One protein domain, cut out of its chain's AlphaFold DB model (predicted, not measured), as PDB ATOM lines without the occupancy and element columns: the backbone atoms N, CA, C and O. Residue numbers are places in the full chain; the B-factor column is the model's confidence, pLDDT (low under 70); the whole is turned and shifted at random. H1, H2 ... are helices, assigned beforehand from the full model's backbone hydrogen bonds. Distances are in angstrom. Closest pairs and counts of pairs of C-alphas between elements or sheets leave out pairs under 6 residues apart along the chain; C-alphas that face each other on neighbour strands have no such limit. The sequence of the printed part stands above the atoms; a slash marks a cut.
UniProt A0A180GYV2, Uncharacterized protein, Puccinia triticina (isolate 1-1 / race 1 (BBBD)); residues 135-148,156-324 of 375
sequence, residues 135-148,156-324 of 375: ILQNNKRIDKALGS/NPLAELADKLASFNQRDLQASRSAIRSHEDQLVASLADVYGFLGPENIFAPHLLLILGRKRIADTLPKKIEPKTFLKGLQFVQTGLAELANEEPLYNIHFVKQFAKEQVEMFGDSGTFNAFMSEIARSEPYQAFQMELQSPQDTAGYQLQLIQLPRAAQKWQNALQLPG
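This is residues 135 to 148 and 156 to 324 of the 375 residues of an uncharacterized protein of Puccinia triticina (isolate 1-1 / race 1 (BBBD)) (UniProt A0A180GYV2). The long helix H2 makes one side of a nearly closed ring of helices; the hairpin of H6 and H7 meets the later part of H2, residues 176 to 180, with the end of H6, residues 241 to 245, H8 and H9 turn back from the end of H7 along the far side to H2, and the unnamed residues 191 to 204 run through the middle. H10 sits side by side with the first part of H2, H1 makes a corner with its beginning, and H4 is by the beginning of H6. The printed part has 183 residues with eleven named helices, H1 to H11 in order, and no named strand: all helix. It is compact, with a radius of gyration of the C-alphas of 17.6 A and spans of 55 by 39 by 22 A.

The hub is H2, residues 157 to 181, touching five helices. With residues 158 to 163 alone it touches H10, residues 299 to 304, at a shallow tilt of 29 degrees, the same way; closest are C-alphas of Ala 162 and Tyr 302, 4.9 A. With residues 166 to 170 alone it touches H9, residues 284 to 294, about perpendicular at 73 degrees; Ala 166 and Gln 294 have the closest C-alphas, 5.8 A. With residues 176 to 180 alone it touches H6, residues 227 to 245, at 86 degrees; C-alphas 176 and 245 are closest, 4.7 A. H1, residues 135 to 147, touches it with residues 143 to 147 alone, C-alphas 146 and 157 being closest at 6.4 A. H3, residues 186 to 190, touches H2 only at the corner, C-alphas 181 and 189 closest at 4.2 A. H6 forms a hairpin with H7, residues 253 to 267, at a steep tilt of 39 degrees, opposite ways; C-alphas 237 and 256 are closest, 5.6 A. H8, residues 270 to 282, touches H7 only at the corner, C-alphas 264 and 270 closest at 5.1 A. H4, residues 205 to 212, touches H6, C-alphas 212 and 227 closest at 6.1 A. H5, residues 215 to 218, and H11, residues 316 to 319, touch no helix. Every O i to N i+4 pair is within hydrogen-bond range in H1, H2, H3, H4, H7, H8, H9 and H10; H6 has 14 of 15, and H5 and H11 are too short for one.

H2 is 36.0 A long, from C-alpha 157 at (-54.929, -24.122, -1.183) to C-alpha 181 at (-24.437, -5.374, 2.277). H6 measures 26.5 A and H7 21.2 A. H1 begins at C-alpha 135 (-44.956, -37.296, 6.974).

The farthest C-alphas, of Ser 148 and Gly 268, are 55.5 A apart. Residues 149 to 155 are not printed; C-alphas 148 and 156 are 12.5 A apart across the cut. The links H3 to H4 and H10 to H11 are long. The mean pLDDT of the printed part is 85.1, with 17 residues under 70, among them 317 to 324.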
ATOM      1  N   ILE A 135     -44.774 -38.173   8.142       87.31
ATOM      2  CA  ILE A 135     -44.956 -37.296   6.974       87.31
ATOM      3  C   ILE A 135     -46.404 -37.331   6.474       87.31
ATOM      4  O   ILE A 135     -46.989 -36.289   6.183       87.31
ATOM      5  N   LEU A 136     -47.014 -38.519   6.420       86.56
ATOM      6  CA  LEU A 136     -48.388 -38.678   5.944       86.56
ATOM      7  C   LEU A 136     -49.393 -38.106   6.952       86.56
ATOM      8  O   LEU A 136     -50.363 -37.462   6.557       86.56
ATOM      9  N   GLN A 137     -49.161 -38.322   8.248       89.56
ATOM     10  CA  GLN A 137     -50.008 -37.759   9.302       89.56
ATOM     11  C   GLN A 137     -49.974 -36.226   9.291       89.56
ATOM     12  O   GLN A 137     -51.022 -35.586   9.326       89.56
ATOM     13  N   ASN A 138     -48.784 -35.639   9.183       91.56
ATOM     14  CA  ASN A 138     -48.602 -34.195   9.109       91.56
ATOM     15  C   ASN A 138     -49.183 -33.606   7.820       91.56
ATOM     16  O   ASN A 138     -49.832 -32.570   7.895       91.56
ATOM     17  N   ASN A 139     -49.052 -34.281   6.670       88.31
ATOM     18  CA  ASN A 139     -49.734 -33.861   5.438       88.31
ATOM     19  C   ASN A 139     -51.249 -33.741   5.668       88.31
ATOM     20  O   ASN A 139     -51.819 -32.686   5.417       88.31
ATOM     21  N   LYS A 140     -51.885 -34.765   6.260       88.19
ATOM     22  CA  LYS A 140     -53.325 -34.733   6.581       88.19
ATOM     23  C   LYS A 140     -53.695 -33.585   7.528       88.19
ATOM     24  O   LYS A 140     -54.772 -33.007   7.402       88.19
ATOM     25  N   ARG A 141     -52.831 -33.268   8.499       89.06
ATOM     26  CA  ARG A 141     -53.041 -32.156   9.442       89.06
ATOM     27  C   ARG A 141     -52.933 -30.794   8.752       89.06
ATOM     28  O   ARG A 141     -53.796 -29.950   8.980       89.06
ATOM     29  N   ILE A 142     -51.935 -30.613   7.886       86.56
ATOM     30  CA  ILE A 142     -51.753 -29.404   7.066       86.56
ATOM     31  C   ILE A 142     -52.956 -29.220   6.136       86.56
ATOM     32  O   ILE A 142     -53.569 -28.155   6.140       86.56
ATOM     33  N   ASP A 143     -53.359 -30.273   5.422       83.69
ATOM     34  CA  ASP A 143     -54.517 -30.240   4.523       83.69
ATOM     35  C   ASP A 143     -55.802 -29.867   5.274       83.69
ATOM     36  O   ASP A 143     -56.600 -29.068   4.786       83.69
ATOM     37  N   LYS A 144     -55.998 -30.394   6.489       83.88
ATOM     38  CA  LYS A 144     -57.146 -30.047   7.338       83.88
ATOM     39  C   LYS A 144     -57.117 -28.579   7.779       83.88
ATOM     40  O   LYS A 144     -58.157 -27.928   7.731       83.88
ATOM     41  N   ALA A 145     -55.957 -28.068   8.199       81.31
ATOM     42  CA  ALA A 145     -55.799 -26.683   8.650       81.31
ATOM     43  C   ALA A 145     -56.006 -25.667   7.513       81.31
ATOM     44  O   ALA A 145     -56.588 -24.604   7.721       81.31
ATOM     45  N   LEU A 146     -55.580 -26.012   6.297       78.44
ATOM     46  CA  LEU A 146     -55.789 -25.186   5.106       78.44
ATOM     47  C   LEU A 146     -57.189 -25.369   4.505       78.44
ATOM     48  O   LEU A 146     -57.736 -24.444   3.912       78.44
ATOM     49  N   GLY A 147     -57.804 -26.540   4.686       67.56
ATOM     50  CA  GLY A 147     -59.154 -26.844   4.217       67.56
ATOM     51  C   GLY A 147     -60.228 -25.926   4.806       67.56
ATOM     52  O   GLY A 147     -61.178 -25.587   4.105       67.56
ATOM     53  N   SER A 148     -60.054 -25.448   6.044       60.22
ATOM     54  CA  SER A 148     -60.934 -24.439   6.659       60.22
ATOM     55  C   SER A 148     -60.838 -23.044   6.028       60.22
ATOM     56  O   SER A 148     -61.728 -22.228   6.247       60.22
ATOM     57  N   ASN A 156     -55.720 -25.983  -5.359       80.88
ATOM     58  CA  ASN A 156     -55.037 -26.565  -4.202       80.88
ATOM     59  C   ASN A 156     -54.597 -25.428  -3.252       80.88
ATOM     60  O   ASN A 156     -53.643 -24.725  -3.587       80.88
ATOM     61  N   PRO A 157     -55.215 -25.260  -2.062       80.75
ATOM     62  CA  PRO A 157     -54.929 -24.122  -1.183       80.75
ATOM     63  C   PRO A 157     -53.474 -24.069  -0.714       80.75
ATOM     64  O   PRO A 157     -52.934 -22.992  -0.483       80.75
ATOM     65  N   LEU A 158     -52.836 -25.236  -0.574       83.94
ATOM     66  CA  LEU A 158     -51.430 -25.328  -0.198       83.94
ATOM     67  C   LEU A 158     -50.522 -24.794  -1.312       83.94
ATOM     68  O   LEU A 158     -49.576 -24.078  -1.012       83.94
ATOM     69  N   ALA A 159     -50.826 -25.110  -2.574       84.94
ATOM     70  CA  ALA A 159     -50.053 -24.625  -3.715       84.94
ATOM     71  C   ALA A 159     -50.182 -23.100  -3.860       84.94
ATOM     72  O   ALA A 159     -49.179 -22.395  -3.876       84.94
ATOM     73  N   GLU A 160     -51.411 -22.573  -3.834       84.00
ATOM     74  CA  GLU A 160     -51.656 -21.125  -3.945       84.00
ATOM     75  C   GLU A 160     -50.992 -20.320  -2.818       84.00
ATOM     76  O   GLU A 160     -50.471 -19.222  -3.038       84.00
ATOM     77  N   LEU A 161     -51.028 -20.846  -1.589       84.38
ATOM     78  CA  LEU A 161     -50.344 -20.240  -0.454       84.38
ATOM     79  C   LEU A 161     -48.824 -20.294  -0.635       84.38
ATOM     80  O   LEU A 161     -48.145 -19.294  -0.399       84.38
ATOM     81  N   ALA A 162     -48.298 -21.441  -1.055       87.12
ATOM     82  CA  ALA A 162     -46.871 -21.628  -1.252       87.12
ATOM     83  C   ALA A 162     -46.298 -20.704  -2.332       87.12
ATOM     84  O   ALA A 162     -45.239 -20.132  -2.104       87.12
ATOM     85  N   ASP A 163     -47.000 -20.474  -3.441       86.50
ATOM     86  CA  ASP A 163     -46.536 -19.560  -4.498       86.50
ATOM     87  C   ASP A 163     -46.426 -18.109  -3.999       86.50
ATOM     88  O   ASP A 163     -45.449 -17.393  -4.267       86.50
ATOM     89  N   LYS A 164     -47.412 -17.675  -3.202       87.44
ATOM     90  CA  LYS A 164     -47.388 -16.360  -2.541       87.44
ATOM     91  C   LYS A 164     -46.243 -16.267  -1.535       87.44
ATOM     92  O   LYS A 164     -45.567 -15.239  -1.472       87.44
ATOM     93  N   LEU A 165     -46.021 -17.331  -0.765       88.62
ATOM     94  CA  LEU A 165     -44.946 -17.408   0.221       88.62
ATOM     95  C   LEU A 165     -43.565 -17.445  -0.425       88.62
ATOM     96  O   LEU A 165     -42.694 -16.728   0.047       88.62
ATOM     97  N   ALA A 166     -43.369 -18.173  -1.522       89.19
ATOM     98  CA  ALA A 166     -42.108 -18.193  -2.261       89.19
ATOM     99  C   ALA A 166     -41.719 -16.778  -2.712       89.19
ATOM    100  O   ALA A 166     -40.621 -16.296  -2.431       89.19
ATOM    101  N   SER A 167     -42.677 -16.055  -3.300       89.44
ATOM    102  CA  SER A 167     -42.494 -14.660  -3.721       89.44
ATOM    103  C   SER A 167     -42.229 -13.710  -2.546       89.44
ATOM    104  O   SER A 167     -41.490 -12.731  -2.669       89.44
ATOM    105  N   PHE A 168     -42.865 -13.948  -1.399       89.31
ATOM    106  CA  PHE A 168     -42.634 -13.176  -0.179       89.31
ATOM    107  C   PHE A 168     -41.240 -13.449   0.403       89.31
ATOM    108  O   PHE A 168     -40.464 -12.511   0.567       89.31
ATOM    109  N   ASN A 169     -40.900 -14.719   0.628       89.12
ATOM    110  CA  ASN A 169     -39.630 -15.174   1.190       89.12
ATOM    111  C   ASN A 169     -38.443 -14.718   0.332       89.12
ATOM    112  O   ASN A 169     -37.424 -14.288   0.868       89.12
ATOM    113  N   GLN A 170     -38.571 -14.757  -0.999       90.12
ATOM    114  CA  GLN A 170     -37.528 -14.275  -1.902       90.12
ATOM    115  C   GLN A 170     -37.284 -12.769  -1.748       90.12
ATOM    116  O   GLN A 170     -36.131 -12.337  -1.699       90.12
ATOM    117  N   ARG A 171     -38.354 -11.966  -1.666       89.44
ATOM    118  CA  ARG A 171     -38.242 -10.513  -1.468       89.44
ATOM    119  C   ARG A 171     -37.662 -10.175  -0.098       89.44
ATOM    120  O   ARG A 171     -36.780  -9.326  -0.030       89.44
ATOM    121  N   ASP A 172     -38.120 -10.855   0.951       87.88
ATOM    122  CA  ASP A 172     -37.617 -10.683   2.320       87.88
ATOM    123  C   ASP A 172     -36.116 -11.004   2.388       87.88
ATOM    124  O   ASP A 172     -35.318 -10.158   2.784       87.88
ATOM    125  N   LEU A 173     -35.695 -12.153   1.842       91.06
ATOM    126  CA  LEU A 173     -34.282 -12.531   1.765       91.06
ATOM    127  C   LEU A 173     -33.440 -11.491   1.008       91.06
ATOM    128  O   LEU A 173     -32.346 -11.139   1.449       91.06
ATOM    129  N   GLN A 174     -33.922 -10.990  -0.133       92.69
ATOM    130  CA  GLN A 174     -33.210  -9.963  -0.900       92.69
ATOM    131  C   GLN A 174     -33.092  -8.641  -0.134       92.69
ATOM    132  O   GLN A 174     -32.029  -8.012  -0.178       92.69
ATOM    133  N   ALA A 175     -34.145  -8.235   0.576       90.62
ATOM    134  CA  ALA A 175     -34.130  -7.049   1.423       90.62
ATOM    135  C   ALA A 175     -33.112  -7.208   2.561       90.62
ATOM    136  O   ALA A 175     -32.219  -6.371   2.693       90.62
ATOM    137  N   SER A 176     -33.151  -8.329   3.287       91.81
ATOM    138  CA  SER A 176     -32.192  -8.636   4.353       91.81
ATOM    139  C   SER A 176     -30.749  -8.663   3.852       91.81
ATOM    140  O   SER A 176     -29.867  -8.054   4.454       91.81
ATOM    141  N   ARG A 177     -30.484  -9.304   2.705       94.06
ATOM    142  CA  ARG A 177     -29.141  -9.299   2.099       94.06
ATOM    143  C   ARG A 177     -28.692  -7.894   1.717       94.06
ATOM    144  O   ARG A 177     -27.518  -7.577   1.866       94.06
ATOM    145  N   SER A 178     -29.598  -7.056   1.223       93.62
ATOM    146  CA  SER A 178     -29.279  -5.666   0.875       93.62
ATOM    147  C   SER A 178     -28.944  -4.841   2.119       93.62
ATOM    148  O   SER A 178     -27.951  -4.117   2.100       93.62
ATOM    149  N   ALA A 179     -29.693  -5.023   3.212       91.38
ATOM    150  CA  ALA A 179     -29.395  -4.408   4.503       91.38
ATOM    151  C   ALA A 179     -28.006  -4.829   5.017       91.38
ATOM    152  O   ALA A 179     -27.174  -3.972   5.315       91.38
ATOM    153  N   ILE A 180     -27.691  -6.130   4.997       92.94
ATOM    154  CA  ILE A 180     -26.365  -6.636   5.395       92.94
ATOM    155  C   ILE A 180     -25.251  -6.044   4.516       92.94
ATOM    156  O   ILE A 180     -24.226  -5.616   5.041       92.94
ATOM    157  N   ARG A 181     -25.437  -5.971   3.189       94.31
ATOM    158  CA  ARG A 181     -24.437  -5.374   2.277       94.31
ATOM    159  C   ARG A 181     -24.194  -3.891   2.537       94.31
ATOM    160  O   ARG A 181     -23.106  -3.412   2.248       94.31
ATOM    161  N   SER A 182     -25.198  -3.171   3.034       91.88
ATOM    162  CA  SER A 182     -25.089  -1.739   3.338       91.88
ATOM    163  C   SER A 182     -24.350  -1.438   4.646       91.88
ATOM    164  O   SER A 182     -24.106  -0.276   4.957       91.88
ATOM    165  N   HIS A 183     -23.981  -2.470   5.406       91.56
ATOM    166  CA  HIS A 183     -23.279  -2.327   6.672       91.56
ATOM    167  C   HIS A 183     -21.880  -1.703   6.492       91.56
ATOM    168  O   HIS A 183     -21.148  -2.047   5.565       91.56
ATOM    169  N   GLU A 184     -21.476  -0.819   7.414       89.56
ATOM    170  CA  GLU A 184     -20.220  -0.048   7.324       89.56
ATOM    171  C   GLU A 184     -18.957  -0.930   7.319       89.56
ATOM    172  O   GLU A 184     -17.969  -0.640   6.644       89.56
ATOM    173  N   ASP A 185     -18.981  -2.027   8.081       90.00
ATOM    174  CA  ASP A 185     -17.889  -3.002   8.128       90.00
ATOM    175  C   ASP A 185     -17.903  -3.925   6.896       90.00
ATOM    176  O   ASP A 185     -18.782  -4.779   6.755       90.00
ATOM    177  N   GLN A 186     -16.885  -3.789   6.043       89.94
ATOM    178  CA  GLN A 186     -16.726  -4.552   4.799       89.94
ATOM    179  C   GLN A 186     -16.660  -6.071   5.010       89.94
ATOM    180  O   GLN A 186     -17.131  -6.827   4.158       89.94
ATOM    181  N   LEU A 187     -16.119  -6.545   6.140       88.56
ATOM    182  CA  LEU A 187     -16.088  -7.982   6.432       88.56
ATOM    183  C   LEU A 187     -17.504  -8.512   6.671       88.56
ATOM    184  O   LEU A 187     -17.846  -9.580   6.173       88.56
ATOM    185  N   VAL A 188     -18.345  -7.742   7.364       90.81
ATOM    186  CA  VAL A 188     -19.760  -8.085   7.574       90.81
ATOM    187  C   VAL A 188     -20.530  -8.010   6.256       90.81
ATOM    188  O   VAL A 188     -21.233  -8.958   5.911       90.81
ATOM    189  N   ALA A 189     -20.345  -6.933   5.485       91.75
ATOM    190  CA  ALA A 189     -21.006  -6.749   4.193       91.75
ATOM    191  C   ALA A 189     -20.699  -7.893   3.209       91.75
ATOM    192  O   ALA A 189     -21.585  -8.346   2.480       91.75
ATOM    193  N   SER A 190     -19.468  -8.418   3.237       91.00
ATOM    194  CA  SER A 190     -19.047  -9.547   2.397       91.00
ATOM    195  C   SER A 190     -19.792 -10.857   2.691       91.00
ATOM    196  O   SER A 190     -19.884 -11.717   1.818       91.00
ATOM    197  N   LEU A 191     -20.380 -10.999   3.884       93.56
ATOM    198  CA  LEU A 191     -21.132 -12.187   4.291       93.56
ATOM    199  C   LEU A 191     -22.622 -12.126   3.921       93.56
ATOM    200  O   LEU A 191     -23.373 -13.033   4.273       93.56
ATOM    201  N   ALA A 192     -23.086 -11.109   3.193       93.56
ATOM    202  CA  ALA A 192     -24.502 -11.001   2.841       93.56
ATOM    203  C   ALA A 192     -25.044 -12.236   2.103       93.56
ATOM    204  O   ALA A 192     -26.135 -12.705   2.413       93.56
ATOM    205  N   ASP A 193     -24.282 -12.814   1.172       91.88
ATOM    206  CA  ASP A 193     -24.719 -14.011   0.438       91.88
ATOM    207  C   ASP A 193     -24.647 -15.301   1.262       91.88
ATOM    208  O   ASP A 193     -25.275 -16.300   0.902       91.88
ATOM    209  N   VAL A 194     -23.969 -15.258   2.413       92.75
ATOM    210  CA  VAL A 194     -24.069 -16.316   3.415       92.75
ATOM    211  C   VAL A 194     -25.465 -16.316   4.032       92.75
ATOM    212  O   VAL A 194     -26.006 -17.396   4.237       92.75
ATOM    213  N   TYR A 195     -26.114 -15.169   4.263       93.25
ATOM    214  CA  TYR A 195     -27.471 -15.153   4.823       93.25
ATOM    215  C   TYR A 195     -28.484 -15.863   3.907       93.25
ATOM    216  O   TYR A 195     -28.561 -15.606   2.704       93.25
ATOM    217  N   GLY A 196     -29.250 -16.799   4.467       91.56
ATOM    218  CA  GLY A 196     -30.189 -17.660   3.746       91.56
ATOM    219  C   GLY A 196     -29.546 -18.840   3.008       91.56
ATOM    220  O   GLY A 196     -30.267 -19.639   2.415       91.56
ATOM    221  N   PHE A 197     -28.218 -19.002   3.055       93.81
ATOM    222  CA  PHE A 197     -27.526 -20.094   2.357       93.81
ATOM    223  C   PHE A 197     -27.995 -21.483   2.814       93.81
ATOM    224  O   PHE A 197     -28.180 -22.369   1.988       93.81
ATOM    225  N   LEU A 198     -28.243 -21.668   4.113       92.81
ATOM    226  CA  LEU A 198     -28.745 -22.931   4.677       92.81
ATOM    227  C   LEU A 198     -30.273 -23.094   4.569       92.81
ATOM    228  O   LEU A 198     -30.823 -24.096   5.040       92.81
ATOM    229  N   GLY A 199     -30.946 -22.121   3.950       91.31
ATOM    230  CA  GLY A 199     -32.395 -22.059   3.835       91.31
ATOM    231  C   GLY A 199     -33.126 -21.817   5.162       91.31
ATOM    232  O   GLY A 199     -32.497 -21.530   6.187       91.31
ATOM    233  N   PRO A 200     -34.468 -21.907   5.152       89.75
ATOM    234  CA  PRO A 200     -35.293 -21.628   6.321       89.75
ATOM    235  C   PRO A 200     -34.994 -22.599   7.466       89.75
ATOM    236  O   PRO A 200     -34.751 -23.778   7.227       89.75
ATOM    237  N   GLU A 201     -34.950 -22.104   8.706       89.06
ATOM    238  CA  GLU A 201     -34.556 -22.883   9.898       89.06
ATOM    239  C   GLU A 201     -33.244 -23.695   9.746       89.06
ATOM    240  O   GLU A 201     -33.050 -24.724  10.399       89.06
ATOM    241  N   ASN A 202     -32.330 -23.257   8.865       90.94
ATOM    242  CA  ASN A 202     -31.073 -23.941   8.537       90.94
ATOM    243  C   ASN A 202     -31.241 -25.423   8.140       90.94
ATOM    244  O   ASN A 202     -30.330 -26.235   8.346       90.94
ATOM    245  N   ILE A 203     -32.394 -25.801   7.584       89.69
ATOM    246  CA  ILE A 203     -32.732 -27.201   7.281       89.69
ATOM    247  C   ILE A 203     -31.734 -27.878   6.335       89.69
ATOM    248  O   ILE A 203     -31.568 -29.091   6.419       89.69
ATOM    249  N   PHE A 204     -31.042 -27.128   5.469       89.94
ATOM    250  CA  PHE A 204     -30.091 -27.695   4.509       89.94
ATOM    251  C   PHE A 204     -28.765 -28.122   5.156       89.94
ATOM    252  O   PHE A 204     -27.978 -28.844   4.545       89.94
ATOM    253  N   ALA A 205     -28.511 -27.732   6.410       90.06
ATOM    254  CA  ALA A 205     -27.247 -27.990   7.096       90.06
ATOM    255  C   ALA A 205     -26.781 -29.466   7.052       90.06
ATOM    256  O   ALA A 205     -25.621 -29.701   6.706       90.06
ATOM    257  N   PRO A 206     -27.632 -30.484   7.299       84.31
ATOM    258  CA  PRO A 206     -27.211 -31.880   7.199       84.31
ATOM    259  C   PRO A 206     -26.786 -32.294   5.780       84.31
ATOM    260  O   PRO A 206     -25.861 -33.085   5.635       84.31
ATOM    261  N   HIS A 207     -27.412 -31.738   4.733       84.31
ATOM    262  CA  HIS A 207     -27.038 -32.031   3.338       84.31
ATOM    263  C   HIS A 207     -25.728 -31.365   2.977       84.31
ATOM    264  O   HIS A 207     -24.900 -31.967   2.297       84.31
ATOM    265  N   LEU A 208     -25.518 -30.147   3.475       89.06
ATOM    266  CA  LEU A 208     -24.244 -29.474   3.320       89.06
ATOM    267  C   LEU A 208     -23.112 -30.300   3.932       89.06
ATOM    268  O   LEU A 208     -22.079 -30.458   3.296       89.06
ATOM    269  N   LEU A 209     -23.316 -30.905   5.105       88.00
ATOM    270  CA  LEU A 209     -22.304 -31.780   5.700       88.00
ATOM    271  C   LEU A 209     -21.925 -32.953   4.780       88.00
ATOM    272  O   LEU A 209     -20.744 -33.274   4.663       88.00
ATOM    273  N   LEU A 210     -22.906 -33.560   4.103       83.19
ATOM    274  CA  LEU A 210     -22.650 -34.618   3.122       83.19
ATOM    275  C   LEU A 210     -21.915 -34.096   1.886       83.19
ATOM    276  O   LEU A 210     -20.977 -34.744   1.431       83.19
ATOM    277  N   ILE A 211     -22.296 -32.921   1.369       84.25
ATOM    278  CA  ILE A 211     -21.595 -32.260   0.254       84.25
ATOM    279  C   ILE A 211     -20.122 -32.048   0.612       84.25
ATOM    280  O   ILE A 211     -19.248 -32.392  -0.178       84.25
ATOM    281  N   LEU A 212     -19.852 -31.532   1.813       85.88
ATOM    282  CA  LEU A 212     -18.501 -31.263   2.308       85.88
ATOM    283  C   LEU A 212     -17.678 -32.539   2.531       85.88
ATOM    284  O   LEU A 212     -16.456 -32.498   2.433       85.88
ATOM    285  N   GLY A 213     -18.330 -33.667   2.820       81.19
ATOM    286  CA  GLY A 213     -17.679 -34.972   2.956       81.19
ATOM    287  C   GLY A 213     -17.285 -35.622   1.625       81.19
ATOM    288  O   GLY A 213     -16.564 -36.619   1.621       81.19
ATOM    289  N   ARG A 214     -17.734 -35.082   0.485       74.25
ATOM    290  CA  ARG A 214     -17.385 -35.618  -0.837       74.25
ATOM    291  C   ARG A 214     -15.932 -35.353  -1.145       74.25
ATOM    292  O   ARG A 214     -15.518 -34.205  -1.084       74.25
ATOM    293  N   LYS A 215     -15.215 -36.364  -1.638       70.31
ATOM    294  CA  LYS A 215     -13.794 -36.257  -2.003       70.31
ATOM    295  C   LYS A 215     -13.466 -34.994  -2.815       70.31
ATOM    296  O   LYS A 215     -12.605 -34.234  -2.409       70.31
ATOM    297  N   ARG A 216     -14.233 -34.700  -3.876       72.81
ATOM    298  CA  ARG A 216     -14.029 -33.499  -4.713       72.81
ATOM    299  C   ARG A 216     -14.064 -32.188  -3.919       72.81
ATOM    300  O   ARG A 216     -13.227 -31.336  -4.160       72.81
ATOM    301  N   ILE A 217     -15.019 -32.026  -3.002       76.81
ATOM    302  CA  ILE A 217     -15.153 -30.809  -2.186       76.81
ATOM    303  C   ILE A 217     -14.187 -30.856  -0.998       76.81
ATOM    304  O   ILE A 217     -13.563 -29.856  -0.665       76.81
ATOM    305  N   ALA A 218     -14.006 -32.024  -0.387       78.44
ATOM    306  CA  ALA A 218     -13.077 -32.243   0.711       78.44
ATOM    307  C   ALA A 218     -11.630 -31.918   0.313       78.44
ATOM    308  O   ALA A 218     -10.902 -31.342   1.114       78.44
ATOM    309  N   ASP A 219     -11.238 -32.202  -0.929       78.25
ATOM    310  CA  ASP A 219      -9.911 -31.869  -1.457       78.25
ATOM    311  C   ASP A 219      -9.717 -30.347  -1.641       78.25
ATOM    312  O   ASP A 219      -8.584 -29.866  -1.643       78.25
ATOM    313  N   THR A 220     -10.809 -29.578  -1.757       78.25
ATOM    314  CA  THR A 220     -10.778 -28.101  -1.798       78.25
ATOM    315  C   THR A 220     -10.793 -27.460  -0.410       78.25
ATOM    316  O   THR A 220     -10.493 -26.272  -0.279       78.25
ATOM    317  N   LEU A 221     -11.118 -28.225   0.640       81.06
ATOM    318  CA  LEU A 221     -11.096 -27.719   2.006       81.06
ATOM    319  C   LEU A 221      -9.645 -27.549   2.482       81.06
ATOM    320  O   LEU A 221      -8.835 -28.476   2.373       81.06
ATOM    321  N   PRO A 222      -9.297 -26.405   3.094       83.25
ATOM    322  CA  PRO A 222      -8.042 -26.278   3.816       83.25
ATOM    323  C   PRO A 222      -7.912 -27.395   4.861       83.25
ATOM    324  O   PRO A 222      -8.854 -27.680   5.597       83.25
ATOM    325  N   LYS A 223      -6.719 -27.993   4.989       79.62
ATOM    326  CA  LYS A 223      -6.451 -29.160   5.865       79.62
ATOM    327  C   LYS A 223      -6.860 -28.981   7.335       79.62
ATOM    328  O   LYS A 223      -6.972 -29.963   8.061       79.62
ATOM    329  N   LYS A 224      -7.017 -27.736   7.791       79.50
ATOM    330  CA  LYS A 224      -7.409 -27.384   9.163       79.50
ATOM    331  C   LYS A 224      -8.930 -27.329   9.363       79.50
ATOM    332  O   LYS A 224      -9.369 -27.216  10.503       79.50
ATOM    333  N   ILE A 225      -9.729 -27.383   8.293       82.38
ATOM    334  CA  ILE A 225     -11.185 -27.265   8.380       82.38
ATOM    335  C   ILE A 225     -11.809 -28.632   8.632       82.38
ATOM    336  O   ILE A 225     -11.785 -29.523   7.787       82.38
ATOM    337  N   GLU A 226     -12.458 -28.761   9.786       87.94
ATOM    338  CA  GLU A 226     -13.399 -29.844  10.034       87.94
ATOM    339  C   GLU A 226     -14.798 -29.435   9.520       87.94
ATOM    340  O   GLU A 226     -15.355 -28.445  10.009       87.94
ATOM    341  N   PRO A 227     -15.428 -30.198   8.602       89.25
ATOM    342  CA  PRO A 227     -16.735 -29.860   8.026       89.25
ATOM    343  C   PRO A 227     -17.836 -29.571   9.052       89.25
ATOM    344  O   PRO A 227     -18.651 -28.668   8.862       89.25
ATOM    345  N   LYS A 228     -17.859 -30.311  10.169       90.69
ATOM    346  CA  LYS A 228     -18.843 -30.113  11.247       90.69
ATOM    347  C   LYS A 228     -18.650 -28.779  11.960       90.69
ATOM    348  O   LYS A 228     -19.631 -28.117  12.288       90.69
ATOM    349  N   THR A 229     -17.401 -28.398  12.203       90.12
ATOM    350  CA  THR A 229     -17.051 -27.143  12.872       90.12
ATOM    351  C   THR A 229     -17.348 -25.954  11.962       90.12
ATOM    352  O   THR A 229     -18.015 -25.015  12.396       90.12
ATOM    353  N   PHE A 230     -16.996 -26.052  10.674       90.31
ATOM    354  CA  PHE A 230     -17.388 -25.068   9.661       90.31
ATOM    355  C   PHE A 230     -18.909 -24.883   9.599       90.31
ATOM    356  O   PHE A 230     -19.405 -23.759   9.677       90.31
ATOM    357  N   LEU A 231     -19.665 -25.983   9.542       92.44
ATOM    358  CA  LEU A 231     -21.124 -25.937   9.478       92.44
ATOM    359  C   LEU A 231     -21.753 -25.289  10.718       92.44
ATOM    360  O   LEU A 231     -22.692 -24.508  10.582       92.44
ATOM    361  N   LYS A 232     -21.237 -25.577  11.919       92.38
ATOM    362  CA  LYS A 232     -21.697 -24.923  13.156       92.38
ATOM    363  C   LYS A 232     -21.445 -23.417  13.123       92.38
ATOM    364  O   LYS A 232     -22.341 -22.651  13.473       92.38
ATOM    365  N   GLY A 233     -20.259 -23.000  12.671       92.44
ATOM    366  CA  GLY A 233     -19.940 -21.585  12.470       92.44
ATOM    367  C   GLY A 233     -20.904 -20.931  11.480       92.44
ATOM    368  O   GLY A 233     -21.467 -19.876  11.769       92.44
ATOM    369  N   LEU A 234     -21.188 -21.619  10.369       93.19
ATOM    370  CA  LEU A 234     -22.143 -21.169   9.364       93.19
ATOM    371  C   LEU A 234     -23.563 -21.036   9.935       93.19
ATOM    372  O   LEU A 234     -24.228 -20.043   9.686       93.19
ATOM    373  N   GLN A 235     -24.046 -21.984  10.736       92.06
ATOM    374  CA  GLN A 235     -25.369 -21.881  11.370       92.06
ATOM    375  C   GLN A 235     -25.454 -20.715  12.360       92.06
ATOM    376  O   GLN A 235     -26.469 -20.017  12.415       92.06
ATOM    377  N   PHE A 236     -24.396 -20.492  13.140       90.69
ATOM    378  CA  PHE A 236     -24.372 -19.401  14.107       90.69
ATOM    379  C   PHE A 236     -24.314 -18.040  13.402       90.69
ATOM    380  O   PHE A 236     -25.067 -17.135  13.766       90.69
ATOM    381  N   VAL A 237     -23.506 -17.906  12.338       92.69
ATOM    382  CA  VAL A 237     -23.412 -16.645  11.588       92.69
ATOM    383  C   VAL A 237     -24.741 -16.274  10.924       92.69
ATOM    384  O   VAL A 237     -25.073 -15.096  10.901       92.69
ATOM    385  N   GLN A 238     -25.560 -17.245  10.487       91.25
ATOM    386  CA  GLN A 238     -26.916 -16.974   9.966       91.25
ATOM    387  C   GLN A 238     -27.772 -16.208  10.977       91.25
ATOM    388  O   GLN A 238     -28.478 -15.282  10.595       91.25
ATOM    389  N   THR A 239     -27.688 -16.566  12.263       87.62
ATOM    390  CA  THR A 239     -28.445 -15.897  13.333       87.62
ATOM    391  C   THR A 239     -27.979 -14.456  13.523       87.62
ATOM    392  O   THR A 239     -28.808 -13.556  13.609       87.62
ATOM    393  N   GLY A 240     -26.663 -14.224  13.546       89.56
ATOM    394  CA  GLY A 240     -26.111 -12.872  13.680       89.56
ATOM    395  C   GLY A 240     -26.394 -11.987  12.462       89.56
ATOM    396  O   GLY A 240     -26.684 -10.804  12.610       89.56
ATOM    397  N   LEU A 241     -26.371 -12.561  11.256       91.44
ATOM    398  CA  LEU A 241     -26.757 -11.868  10.026       91.44
ATOM    399  C   LEU A 241     -28.258 -11.538   9.993       91.44
ATOM    400  O   LEU A 241     -28.630 -10.484   9.488       91.44
ATOM    401  N   ALA A 242     -29.109 -12.396  10.564       88.75
ATOM    402  CA  ALA A 242     -30.537 -12.117  10.697       88.75
ATOM    403  C   ALA A 242     -30.812 -10.931  11.634       88.75
ATOM    404  O   ALA A 242     -31.594 -10.050  11.296       88.75
ATOM    405  N   GLU A 243     -30.138 -10.878  12.789       87.56
ATOM    406  CA  GLU A 243     -30.236  -9.745  13.724       87.56
ATOM    407  C   GLU A 243     -29.843  -8.426  13.052       87.56
ATOM    408  O   GLU A 243     -30.561  -7.432  13.162       87.56
ATOM    409  N   LEU A 244     -28.737  -8.444  12.301       86.62
ATOM    410  CA  LEU A 244     -28.261  -7.305  11.516       86.62
ATOM    411  C   LEU A 244     -29.293  -6.836  10.487       86.62
ATOM    412  O   LEU A 244     -29.519  -5.639  10.348       86.62
ATOM    413  N   ALA A 245     -29.917  -7.772   9.772       86.88
ATOM    414  CA  ALA A 245     -30.921  -7.455   8.763       86.88
ATOM    415  C   ALA A 245     -32.200  -6.826   9.345       86.88
ATOM    416  O   ALA A 245     -32.903  -6.125   8.620       86.88
ATOM    417  N   ASN A 246     -32.490  -7.067  10.626       81.88
ATOM    418  CA  ASN A 246     -33.705  -6.601  11.301       81.88
ATOM    419  C   ASN A 246     -33.500  -5.347  12.153       81.88
ATOM    420  O   ASN A 246     -34.426  -4.949  12.855       81.88
ATOM    421  N   GLU A 247     -32.294  -4.770  12.152       77.31
ATOM    422  CA  GLU A 247     -31.913  -3.687  13.071       77.31
ATOM    423  C   GLU A 247     -32.123  -4.066  14.558       77.31
ATOM    424  O   GLU A 247     -32.317  -3.213  15.426       77.31
ATOM    425  N   GLU A 248     -32.080  -5.367  14.874       70.44
ATOM    426  CA  GLU A 248     -32.162  -5.877  16.243       70.44
ATOM    427  C   GLU A 248     -30.845  -5.610  17.001       70.44
ATOM    428  O   GLU A 248     -29.783  -5.451  16.389       70.44
ATOM    429  N   PRO A 249     -30.867  -5.559  18.349       62.28
ATOM    430  CA  PRO A 249     -29.663  -5.303  19.132       62.28
ATOM    431  C   PRO A 249     -28.536  -6.292  18.791       62.28
ATOM    432  O   PRO A 249     -28.702  -7.510  18.851       62.28
ATOM    433  N   LEU A 250     -27.373  -5.725  18.457       66.94
ATOM    434  CA  LEU A 250     -26.218  -6.366  17.813       66.94
ATOM    435  C   LEU A 250     -25.396  -7.289  18.728       66.94
ATOM    436  O   LEU A 250     -24.162  -7.281  18.678       66.94
ATOM    437  N   TYR A 251     -26.040  -8.106  19.560       64.88
ATOM    438  CA  TYR A 251     -25.343  -8.996  20.493       64.88
ATOM    439  C   TYR A 251     -24.358  -9.941  19.781       64.88
ATOM    440  O   TYR A 251     -23.329 -10.293  20.355       64.88
ATOM    441  N   ASN A 252     -24.615 -10.286  18.512       77.00
ATOM    442  CA  ASN A 252     -23.793 -11.232  17.758       77.00
ATOM    443  C   ASN A 252     -22.895 -10.609  16.676       77.00
ATOM    444  O   ASN A 252     -22.213 -11.354  15.968       77.00
ATOM    445  N   ILE A 253     -22.805  -9.277  16.546       83.75
ATOM    446  CA  ILE A 253     -21.964  -8.673  15.492       83.75
ATOM    447  C   ILE A 253     -20.478  -9.018  15.662       83.75
ATOM    448  O   ILE A 253     -19.776  -9.247  14.678       83.75
ATOM    449  N   HIS A 254     -20.001  -9.120  16.908       86.31
ATOM    450  CA  HIS A 254     -18.638  -9.563  17.198       86.31
ATOM    451  C   HIS A 254     -18.378 -10.956  16.616       86.31
ATOM    452  O   HIS A 254     -17.347 -11.177  15.986       86.31
ATOM    453  N   PHE A 255     -19.332 -11.876  16.770       87.38
ATOM    454  CA  PHE A 255     -19.220 -13.216  16.207       87.38
ATOM    455  C   PHE A 255     -19.212 -13.187  14.678       87.38
ATOM    456  O   PHE A 255     -18.391 -13.860  14.070       87.38
ATOM    457  N   VAL A 256     -20.086 -12.396  14.047       91.62
ATOM    458  CA  VAL A 256     -20.125 -12.282  12.578       91.62
ATOM    459  C   VAL A 256     -18.776 -11.807  12.035       91.62
ATOM    460  O   VAL A 256     -18.239 -12.397  11.096       91.62
ATOM    461  N   LYS A 257     -18.180 -10.796  12.676       91.75
ATOM    462  CA  LYS A 257     -16.839 -10.304  12.329       91.75
ATOM    463  C   LYS A 257     -15.761 -11.358  12.565       91.75
ATOM    464  O   LYS A 257     -14.873 -11.511  11.732       91.75
ATOM    465  N   GLN A 258     -15.828 -12.065  13.691       91.56
ATOM    466  CA  GLN A 258     -14.873 -13.115  14.028       91.56
ATOM    467  C   GLN A 258     -14.930 -14.257  13.009       91.56
ATOM    468  O   GLN A 258     -13.898 -14.628  12.462       91.56
ATOM    469  N   PHE A 259     -16.129 -14.724  12.662       93.00
ATOM    470  CA  PHE A 259     -16.332 -15.733  11.629       93.00
ATOM    471  C   PHE A 259     -15.749 -15.284  10.284       93.00
ATOM    472  O   PHE A 259     -15.029 -16.057   9.657       93.00
ATOM    473  N   ALA A 260     -16.003 -14.036   9.859       92.19
ATOM    474  CA  ALA A 260     -15.445 -13.489   8.619       92.19
ATOM    475  C   ALA A 260     -13.908 -13.524   8.614       92.19
ATOM    476  O   ALA A 260     -13.302 -13.974   7.641       92.19
ATOM    477  N   LYS A 261     -13.275 -13.086   9.712       92.44
ATOM    478  CA  LYS A 261     -11.811 -13.104   9.864       92.44
ATOM    479  C   LYS A 261     -11.256 -14.522   9.829       92.44
ATOM    480  O   LYS A 261     -10.293 -14.770   9.114       92.44
ATOM    481  N   GLU A 262     -11.888 -15.440  10.552       91.69
ATOM    482  CA  GLU A 262     -11.500 -16.850  10.579       91.69
ATOM    483  C   GLU A 262     -11.600 -17.482   9.187       91.69
ATOM    484  O   GLU A 262     -10.697 -18.213   8.793       91.69
ATOM    485  N   GLN A 263     -12.642 -17.174   8.402       90.62
ATOM    486  CA  GLN A 263     -12.740 -17.684   7.029       90.62
ATOM    487  C   GLN A 263     -11.615 -17.134   6.147       90.62
ATOM    488  O   GLN A 263     -10.989 -17.895   5.416       90.62
ATOM    489  N   VAL A 264     -11.313 -15.838   6.241       89.81
ATOM    490  CA  VAL A 264     -10.197 -15.228   5.497       89.81
ATOM    491  C   VAL A 264      -8.863 -15.864   5.889       89.81
ATOM    492  O   VAL A 264      -8.078 -16.216   5.017       89.81
ATOM    493  N   GLU A 265      -8.614 -16.079   7.180       90.75
ATOM    494  CA  GLU A 265      -7.386 -16.722   7.656       90.75
ATOM    495  C   GLU A 265      -7.286 -18.185   7.193       90.75
ATOM    496  O   GLU A 265      -6.217 -18.643   6.785       90.75
ATOM    497  N   MET A 266      -8.398 -18.924   7.222       89.00
ATOM    498  CA  MET A 266      -8.425 -20.338   6.845       89.00
ATOM    499  C   MET A 266      -8.285 -20.563   5.339       89.00
ATOM    500  O   MET A 266      -7.594 -21.499   4.932       89.00
ATOM    501  N   PHE A 267      -8.937 -19.736   4.522       88.88
ATOM    502  CA  PHE A 267      -8.922 -19.844   3.061       88.88
ATOM    503  C   PHE A 267      -7.830 -18.982   2.405       88.88
ATOM    504  O   PHE A 267      -7.655 -19.043   1.192       88.88
ATOM    505  N   GLY A 268      -7.076 -18.204   3.187       88.88
ATOM    506  CA  GLY A 268      -6.018 -17.296   2.732       88.88
ATOM    507  C   GLY A 268      -6.532 -15.904   2.355       88.88
ATOM    508  O   GLY A 268      -5.892 -14.904   2.681       88.88
ATOM    509  N   ASP A 269      -7.698 -15.829   1.715       89.19
ATOM    510  CA  ASP A 269      -8.359 -14.578   1.353       89.19
ATOM    511  C   ASP A 269      -9.887 -14.748   1.207       89.19
ATOM    512  O   ASP A 269     -10.423 -15.860   1.148       89.19
ATOM    513  N   SER A 270     -10.609 -13.624   1.143       88.00
ATOM    514  CA  SER A 270     -12.072 -13.612   1.001       88.00
ATOM    515  C   SER A 270     -12.557 -14.103  -0.367       88.00
ATOM    516  O   SER A 270     -13.640 -14.679  -0.460       88.00
ATOM    517  N   GLY A 271     -11.773 -13.911  -1.430       89.00
ATOM    518  CA  GLY A 271     -12.073 -14.398  -2.774       89.00
ATOM    519  C   GLY A 271     -12.063 -15.922  -2.840       89.00
ATOM    520  O   GLY A 271     -12.988 -16.510  -3.400       89.00
ATOM    521  N   THR A 272     -11.087 -16.563  -2.201       90.25
ATOM    522  CA  THR A 272     -10.984 -18.025  -2.116       90.25
ATOM    523  C   THR A 272     -12.141 -18.624  -1.310       90.25
ATOM    524  O   THR A 272     -12.772 -19.583  -1.764       90.25
ATOM    525  N   PHE A 273     -12.512 -18.020  -0.176       90.81
ATOM    526  CA  PHE A 273     -13.714 -18.424   0.567       90.81
ATOM    527  C   PHE A 273     -14.995 -18.280  -0.278       90.81
ATOM    528  O   PHE A 273     -15.817 -19.198  -0.342       90.81
ATOM    529  N   ASN A 274     -15.154 -17.162  -0.993       88.75
ATOM    530  CA  ASN A 274     -16.310 -16.934  -1.865       88.75
ATOM    531  C   ASN A 274     -16.354 -17.910  -3.051       88.75
ATOM    532  O   ASN A 274     -17.436 -18.357  -3.444       88.75
ATOM    533  N   ALA A 275     -15.198 -18.268  -3.614       88.88
ATOM    534  CA  ALA A 275     -15.090 -19.269  -4.669       88.88
ATOM    535  C   ALA A 275     -15.518 -20.654  -4.166       88.88
ATOM    536  O   ALA A 275     -16.302 -21.326  -4.837       88.88
ATOM    537  N   PHE A 276     -15.094 -21.030  -2.957       90.50
ATOM    538  CA  PHE A 276     -15.521 -22.260  -2.293       90.50
ATOM    539  C   PHE A 276     -17.040 -22.291  -2.046       90.50
ATOM    540  O   PHE A 276     -17.721 -23.245  -2.430       90.50
ATOM    541  N   MET A 277     -17.613 -21.215  -1.497       91.50
ATOM    542  CA  MET A 277     -19.070 -21.096  -1.327       91.50
ATOM    543  C   MET A 277     -19.812 -21.165  -2.670       91.50
ATOM    544  O   MET A 277     -20.880 -21.772  -2.765       91.50
ATOM    545  N   SER A 278     -19.227 -20.598  -3.728       89.38
ATOM    546  CA  SER A 278     -19.767 -20.674  -5.088       89.38
ATOM    547  C   SER A 278     -19.711 -22.090  -5.664       89.38
ATOM    548  O   SER A 278     -20.610 -22.475  -6.408       89.38
ATOM    549  N   GLU A 279     -18.692 -22.886  -5.337       89.12
ATOM    550  CA  GLU A 279     -18.623 -24.296  -5.736       89.12
ATOM    551  C   GLU A 279     -19.737 -25.114  -5.079       89.12
ATOM    552  O   GLU A 279     -20.441 -25.857  -5.767       89.12
ATOM    553  N   ILE A 280     -19.988 -24.901  -3.784       89.50
ATOM    554  CA  ILE A 280     -21.138 -25.508  -3.103       89.50
ATOM    555  C   ILE A 280     -22.445 -25.053  -3.764       89.50
ATOM    556  O   ILE A 280     -23.316 -25.883  -4.025       89.50
ATOM    557  N   ALA A 281     -22.579 -23.765  -4.089       89.75
ATOM    558  CA  ALA A 281     -23.777 -23.231  -4.737       89.75
ATOM    559  C   ALA A 281     -24.024 -23.812  -6.143       89.75
ATOM    560  O   ALA A 281     -25.165 -23.865  -6.606       89.75
ATOM    561  N   ARG A 282     -22.966 -24.266  -6.823       86.69
ATOM    562  CA  ARG A 282     -23.041 -24.975  -8.110       86.69
ATOM    563  C   ARG A 282     -23.289 -26.472  -7.963       86.69
ATOM    564  O   ARG A 282     -23.553 -27.131  -8.963       86.69
ATOM    565  N   SER A 283     -23.208 -27.020  -6.751       82.50
ATOM    566  CA  SER A 283     -23.548 -28.420  -6.539       82.50
ATOM    567  C   SER A 283     -25.023 -28.648  -6.874       82.50
ATOM    568  O   SER A 283     -25.905 -27.911  -6.434       82.50
ATOM    569  N   GLU A 284     -25.291 -29.695  -7.648       80.81
ATOM    570  CA  GLU A 284     -26.648 -30.113  -8.000       80.81
ATOM    571  C   GLU A 284     -27.624 -30.168  -6.802       80.81
ATOM    572  O   GLU A 284     -28.685 -29.555  -6.904       80.81
ATOM    573  N   PRO A 285     -27.299 -30.785  -5.645       79.62
ATOM    574  CA  PRO A 285     -28.218 -30.836  -4.501       79.62
ATOM    575  C   PRO A 285     -28.577 -29.451  -3.952       79.62
ATOM    576  O   PRO A 285     -29.697 -29.241  -3.485       79.62
ATOM    577  N   TYR A 286     -27.646 -28.494  -4.008       86.62
ATOM    578  CA  TYR A 286     -27.931 -27.119  -3.616       86.62
ATOM    579  C   TYR A 286     -28.834 -26.429  -4.640       86.62
ATOM    580  O   TYR A 286     -29.805 -25.779  -4.261       86.62
ATOM    581  N   GLN A 287     -28.561 -26.600  -5.935       86.50
ATOM    582  CA  GLN A 287     -29.396 -26.038  -6.997       86.50
ATOM    583  C   GLN A 287     -30.827 -26.587  -6.951       86.50
ATOM    584  O   GLN A 287     -31.769 -25.805  -7.049       86.50
ATOM    585  N   ALA A 288     -31.005 -27.892  -6.725       81.69
ATOM    586  CA  ALA A 288     -32.318 -28.508  -6.534       81.69
ATOM    587  C   ALA A 288     -33.074 -27.892  -5.349       81.69
ATOM    588  O   ALA A 288     -34.246 -27.534  -5.469       81.69
ATOM    589  N   PHE A 289     -32.386 -27.688  -4.222       86.38
ATOM    590  CA  PHE A 289     -32.968 -27.007  -3.067       86.38
ATOM    591  C   PHE A 289     -33.376 -25.560  -3.377       86.38
ATOM    592  O   PHE A 289     -34.477 -25.141  -3.022       86.38
ATOM    593  N   GLN A 290     -32.522 -24.800  -4.068       88.38
ATOM    594  CA  GLN A 290     -32.818 -23.416  -4.444       88.38
ATOM    595  C   GLN A 290     -33.969 -23.311  -5.451       88.38
ATOM    596  O   GLN A 290     -34.794 -22.409  -5.324       88.38
ATOM    597  N   MET A 291     -34.063 -24.230  -6.418       86.31
ATOM    598  CA  MET A 291     -35.182 -24.269  -7.366       86.31
ATOM    599  C   MET A 291     -36.519 -24.452  -6.641       86.31
ATOM    600  O   MET A 291     -37.475 -23.754  -6.955       86.31
ATOM    601  N   GLU A 292     -36.573 -25.313  -5.627       86.19
ATOM    602  CA  GLU A 292     -37.791 -25.565  -4.841       86.19
ATOM    603  C   GLU A 292     -38.145 -24.405  -3.908       86.19
ATOM    604  O   GLU A 292     -39.322 -24.134  -3.669       86.19
ATOM    605  N   LEU A 293     -37.132 -23.677  -3.421       88.12
ATOM    606  CA  LEU A 293     -37.340 -22.423  -2.701       88.12
ATOM    607  C   LEU A 293     -37.922 -21.324  -3.603       88.12
ATOM    608  O   LEU A 293     -38.702 -20.507  -3.120       88.12
ATOM    609  N   GLN A 294     -37.560 -21.299  -4.886       87.56
ATOM    610  CA  GLN A 294     -37.985 -20.265  -5.836       87.56
ATOM    611  C   GLN A 294     -39.312 -20.587  -6.531       87.56
ATOM    612  O   GLN A 294     -40.119 -19.691  -6.765       87.56
ATOM    613  N   SER A 295     -39.526 -21.849  -6.894       85.62
ATOM    614  CA  SER A 295     -40.674 -22.304  -7.671       85.62
ATOM    615  C   SER A 295     -41.091 -23.698  -7.193       85.62
ATOM    616  O   SER A 295     -40.703 -24.695  -7.806       85.62
ATOM    617  N   PRO A 296     -41.839 -23.787  -6.079       86.31
ATOM    618  CA  PRO A 296     -42.259 -25.070  -5.532       86.31
ATOM    619  C   PRO A 296     -43.183 -25.798  -6.520       86.31
ATOM    620  O   PRO A 296     -44.082 -25.189  -7.094       86.31
ATOM    621  N   GLN A 297     -42.969 -27.099  -6.729       82.81
ATOM    622  CA  GLN A 297     -43.720 -27.873  -7.739       82.81
ATOM    623  C   GLN A 297     -44.629 -28.952  -7.140       82.81
ATOM    624  O   GLN A 297     -45.605 -29.382  -7.759       82.81
ATOM    625  N   ASP A 298     -44.319 -29.413  -5.931       82.50
ATOM    626  CA  ASP A 298     -45.006 -30.524  -5.284       82.50
ATOM    627  C   ASP A 298     -45.301 -30.246  -3.805       82.50
ATOM    628  O   ASP A 298     -44.950 -29.208  -3.252       82.50
ATOM    629  N   THR A 299     -45.954 -31.191  -3.124       83.94
ATOM    630  CA  THR A 299     -46.283 -31.059  -1.696       83.94
ATOM    631  C   THR A 299     -45.061 -30.792  -0.812       83.94
ATOM    632  O   THR A 299     -45.204 -30.123   0.211       83.94
ATOM    633  N   ALA A 300     -43.879 -31.317  -1.151       85.25
ATOM    634  CA  ALA A 300     -42.671 -31.071  -0.373       85.25
ATOM    635  C   ALA A 300     -42.174 -29.635  -0.580       85.25
ATOM    636  O   ALA A 300     -41.936 -28.947   0.413       85.25
ATOM    637  N   GLY A 301     -42.106 -29.175  -1.832       87.75
ATOM    638  CA  GLY A 301     -41.789 -27.787  -2.176       87.75
ATOM    639  C   GLY A 301     -42.792 -26.801  -1.576       87.75
ATOM    640  O   GLY A 301     -42.402 -25.818  -0.951       87.75
ATOM    641  N   TYR A 302     -44.094 -27.092  -1.650       87.75
ATOM    642  CA  TYR A 302     -45.115 -26.224  -1.065       87.75
ATOM    643  C   TYR A 302     -44.989 -26.123   0.458       87.75
ATOM    644  O   TYR A 302     -45.117 -25.040   1.025       87.75
ATOM    645  N   GLN A 303     -44.711 -27.240   1.138       89.12
ATOM    646  CA  GLN A 303     -44.506 -27.238   2.588       89.12
ATOM    647  C   GLN A 303     -43.227 -26.510   2.994       89.12
ATOM    648  O   GLN A 303     -43.215 -25.853   4.032       89.12
ATOM    649  N   LEU A 304     -42.174 -26.587   2.183       90.12
ATOM    650  CA  LEU A 304     -40.934 -25.859   2.421       90.12
ATOM    651  C   LEU A 304     -41.179 -24.341   2.521       90.12
ATOM    652  O   LEU A 304     -40.607 -23.696   3.397       90.12
ATOM    653  N   GLN A 305     -42.094 -23.793   1.716       89.94
ATOM    654  CA  GLN A 305     -42.435 -22.362   1.743       89.94
ATOM    655  C   GLN A 305     -43.115 -21.895   3.033       89.94
ATOM    656  O   GLN A 305     -43.107 -20.702   3.338       89.94
ATOM    657  N   LEU A 306     -43.691 -22.821   3.804       88.56
ATOM    658  CA  LEU A 306     -44.332 -22.520   5.086       88.56
ATOM    659  C   LEU A 306     -43.307 -22.211   6.193       88.56
ATOM    660  O   LEU A 306     -43.674 -21.667   7.237       88.56
ATOM    661  N   ILE A 307     -42.037 -22.564   5.980       89.25
ATOM    662  CA  ILE A 307     -40.950 -22.416   6.949       89.25
ATOM    663  C   ILE A 307     -40.228 -21.089   6.691       89.25
ATOM    664  O   ILE A 307     -39.848 -20.791   5.562       89.25
ATOM    665  N   GLN A 308     -40.014 -20.291   7.740       82.00
ATOM    666  CA  GLN A 308     -39.324 -19.002   7.632       82.00
ATOM    667  C   GLN A 308     -37.811 -19.111   7.850       82.00
ATOM    668  O   GLN A 308     -37.307 -20.058   8.456       82.00
ATOM    669  N   LEU A 309     -37.078 -18.104   7.367       81.50
ATOM    670  CA  LEU A 309     -35.685 -17.901   7.753       81.50
ATOM    671  C   LEU A 309     -35.577 -17.647   9.264       81.50
ATOM    672  O   LEU A 309     -36.491 -17.044   9.842       81.50
ATOM    673  N   PRO A 310     -34.468 -18.067   9.903       69.94
ATOM    674  CA  PRO A 310     -34.208 -17.723  11.292       69.94
ATOM    675  C   PRO A 310     -34.309 -16.210  11.467       69.94
ATOM    676  O   PRO A 310     -33.618 -15.464  10.774       69.94
ATOM    677  N   ARG A 311     -35.199 -15.781  12.369       72.75
ATOM    678  CA  ARG A 311     -35.506 -14.364  12.612       72.75
ATOM    679  C   ARG A 311     -35.769 -13.586  11.317       72.75
ATOM    680  O   ARG A 311     -35.185 -12.535  11.108       72.75
ATOM    681  N   ALA A 312     -36.611 -14.109  10.428       68.75
ATOM    682  CA  ALA A 312     -37.052 -13.363   9.248       68.75
ATOM    683  C   ALA A 312     -37.566 -11.963   9.637       68.75
ATOM    684  O   ALA A 312     -38.302 -11.836  10.624       68.75
ATOM    685  N   ALA A 313     -37.200 -10.945   8.851       61.16
ATOM    686  CA  ALA A 313     -37.551  -9.546   9.115       61.16
ATOM    687  C   ALA A 313     -39.063  -9.351   9.162       61.16
ATOM    688  O   ALA A 313     -39.600  -8.624  10.001       61.16
ATOM    689  N   GLN A 314     -39.767 -10.056   8.278       68.25
ATOM    690  CA  GLN A 314     -41.215 -10.046   8.229       68.25
ATOM    691  C   GLN A 314     -41.789 -11.449   8.444       68.25
ATOM    692  O   GLN A 314     -41.503 -12.417   7.735       68.25
ATOM    693  N   LYS A 315     -42.697 -11.567   9.417       75.94
ATOM    694  CA  LYS A 315     -43.507 -12.779   9.587       75.94
ATOM    695  C   LYS A 315     -44.581 -12.818   8.506       75.94
ATOM    696  O   LYS A 315     -45.453 -11.946   8.481       75.94
ATOM    697  N   TRP A 316     -44.582 -13.846   7.655       74.12
ATOM    698  CA  TRP A 316     -45.576 -13.978   6.579       74.12
ATOM    699  C   TRP A 316     -47.013 -14.008   7.117       74.12
ATOM    700  O   TRP A 316     -47.940 -13.581   6.436       74.12
ATOM    701  N   GLN A 317     -47.198 -14.452   8.366       69.75
ATOM    702  CA  GLN A 317     -48.487 -14.459   9.065       69.75
ATOM    703  C   GLN A 317     -49.111 -13.059   9.148       69.75
ATOM    704  O   GLN A 317     -50.331 -12.928   9.057       69.75
ATOM    705  N   ASN A 318     -48.274 -12.026   9.276       67.31
ATOM    706  CA  ASN A 318     -48.700 -10.631   9.301       67.31
ATOM    707  C   ASN A 318     -48.919 -10.093   7.879       67.31
ATOM    708  O   ASN A 318     -49.821  -9.291   7.655       67.31
ATOM    709  N   ALA A 319     -48.116 -10.556   6.917       62.12
ATOM    710  CA  ALA A 319     -48.124 -10.059   5.542       62.12
ATOM    711  C   ALA A 319     -49.242 -10.653   4.664       62.12
ATOM    712  O   ALA A 319     -49.736  -9.975   3.768       62.12
ATOM    713  N   LEU A 320     -49.642 -11.907   4.900       66.94
ATOM    714  CA  LEU A 320     -50.573 -12.644   4.034       66.94
ATOM    715  C   LEU A 320     -51.997 -12.781   4.596       66.94
ATOM    716  O   LEU A 320     -52.823 -13.414   3.946       66.94
ATOM    717  N   GLN A 321     -52.289 -12.200   5.770       65.88
ATOM    718  CA  GLN A 321     -53.620 -12.177   6.409       65.88
ATOM    719  C   GLN A 321     -54.386 -13.513   6.299       65.88
ATOM    720  O   GLN A 321     -55.528 -13.553   5.842       65.88
ATOM    721  N   LEU A 322     -53.762 -14.637   6.677       63.47
ATOM    722  CA  LEU A 322     -54.417 -15.942   6.520       63.47
ATOM    723  C   LEU A 322     -55.662 -16.082   7.413       63.47
ATOM    724  O   LEU A 322     -55.665 -15.594   8.538       63.47
ATOM    725  N   PRO A 323     -56.708 -16.806   6.994       53.41
ATOM    726  CA  PRO A 323     -57.788 -17.199   7.897       53.41
ATOM    727  C   PRO A 323     -57.271 -18.138   9.004       53.41
ATOM    728  O   PRO A 323     -56.372 -18.941   8.758       53.41
ATOM    729  N   GLY A 324     -57.841 -18.068  10.212       60.31
ATOM    730  CA  GLY A 324     -57.533 -18.980  11.329       60.31
ATOM    731  C   GLY A 324     -56.855 -18.317  12.532       60.31
ATOM    732  O   GLY A 324     -56.345 -17.201  12.437       60.31
TER     733      GLY A 324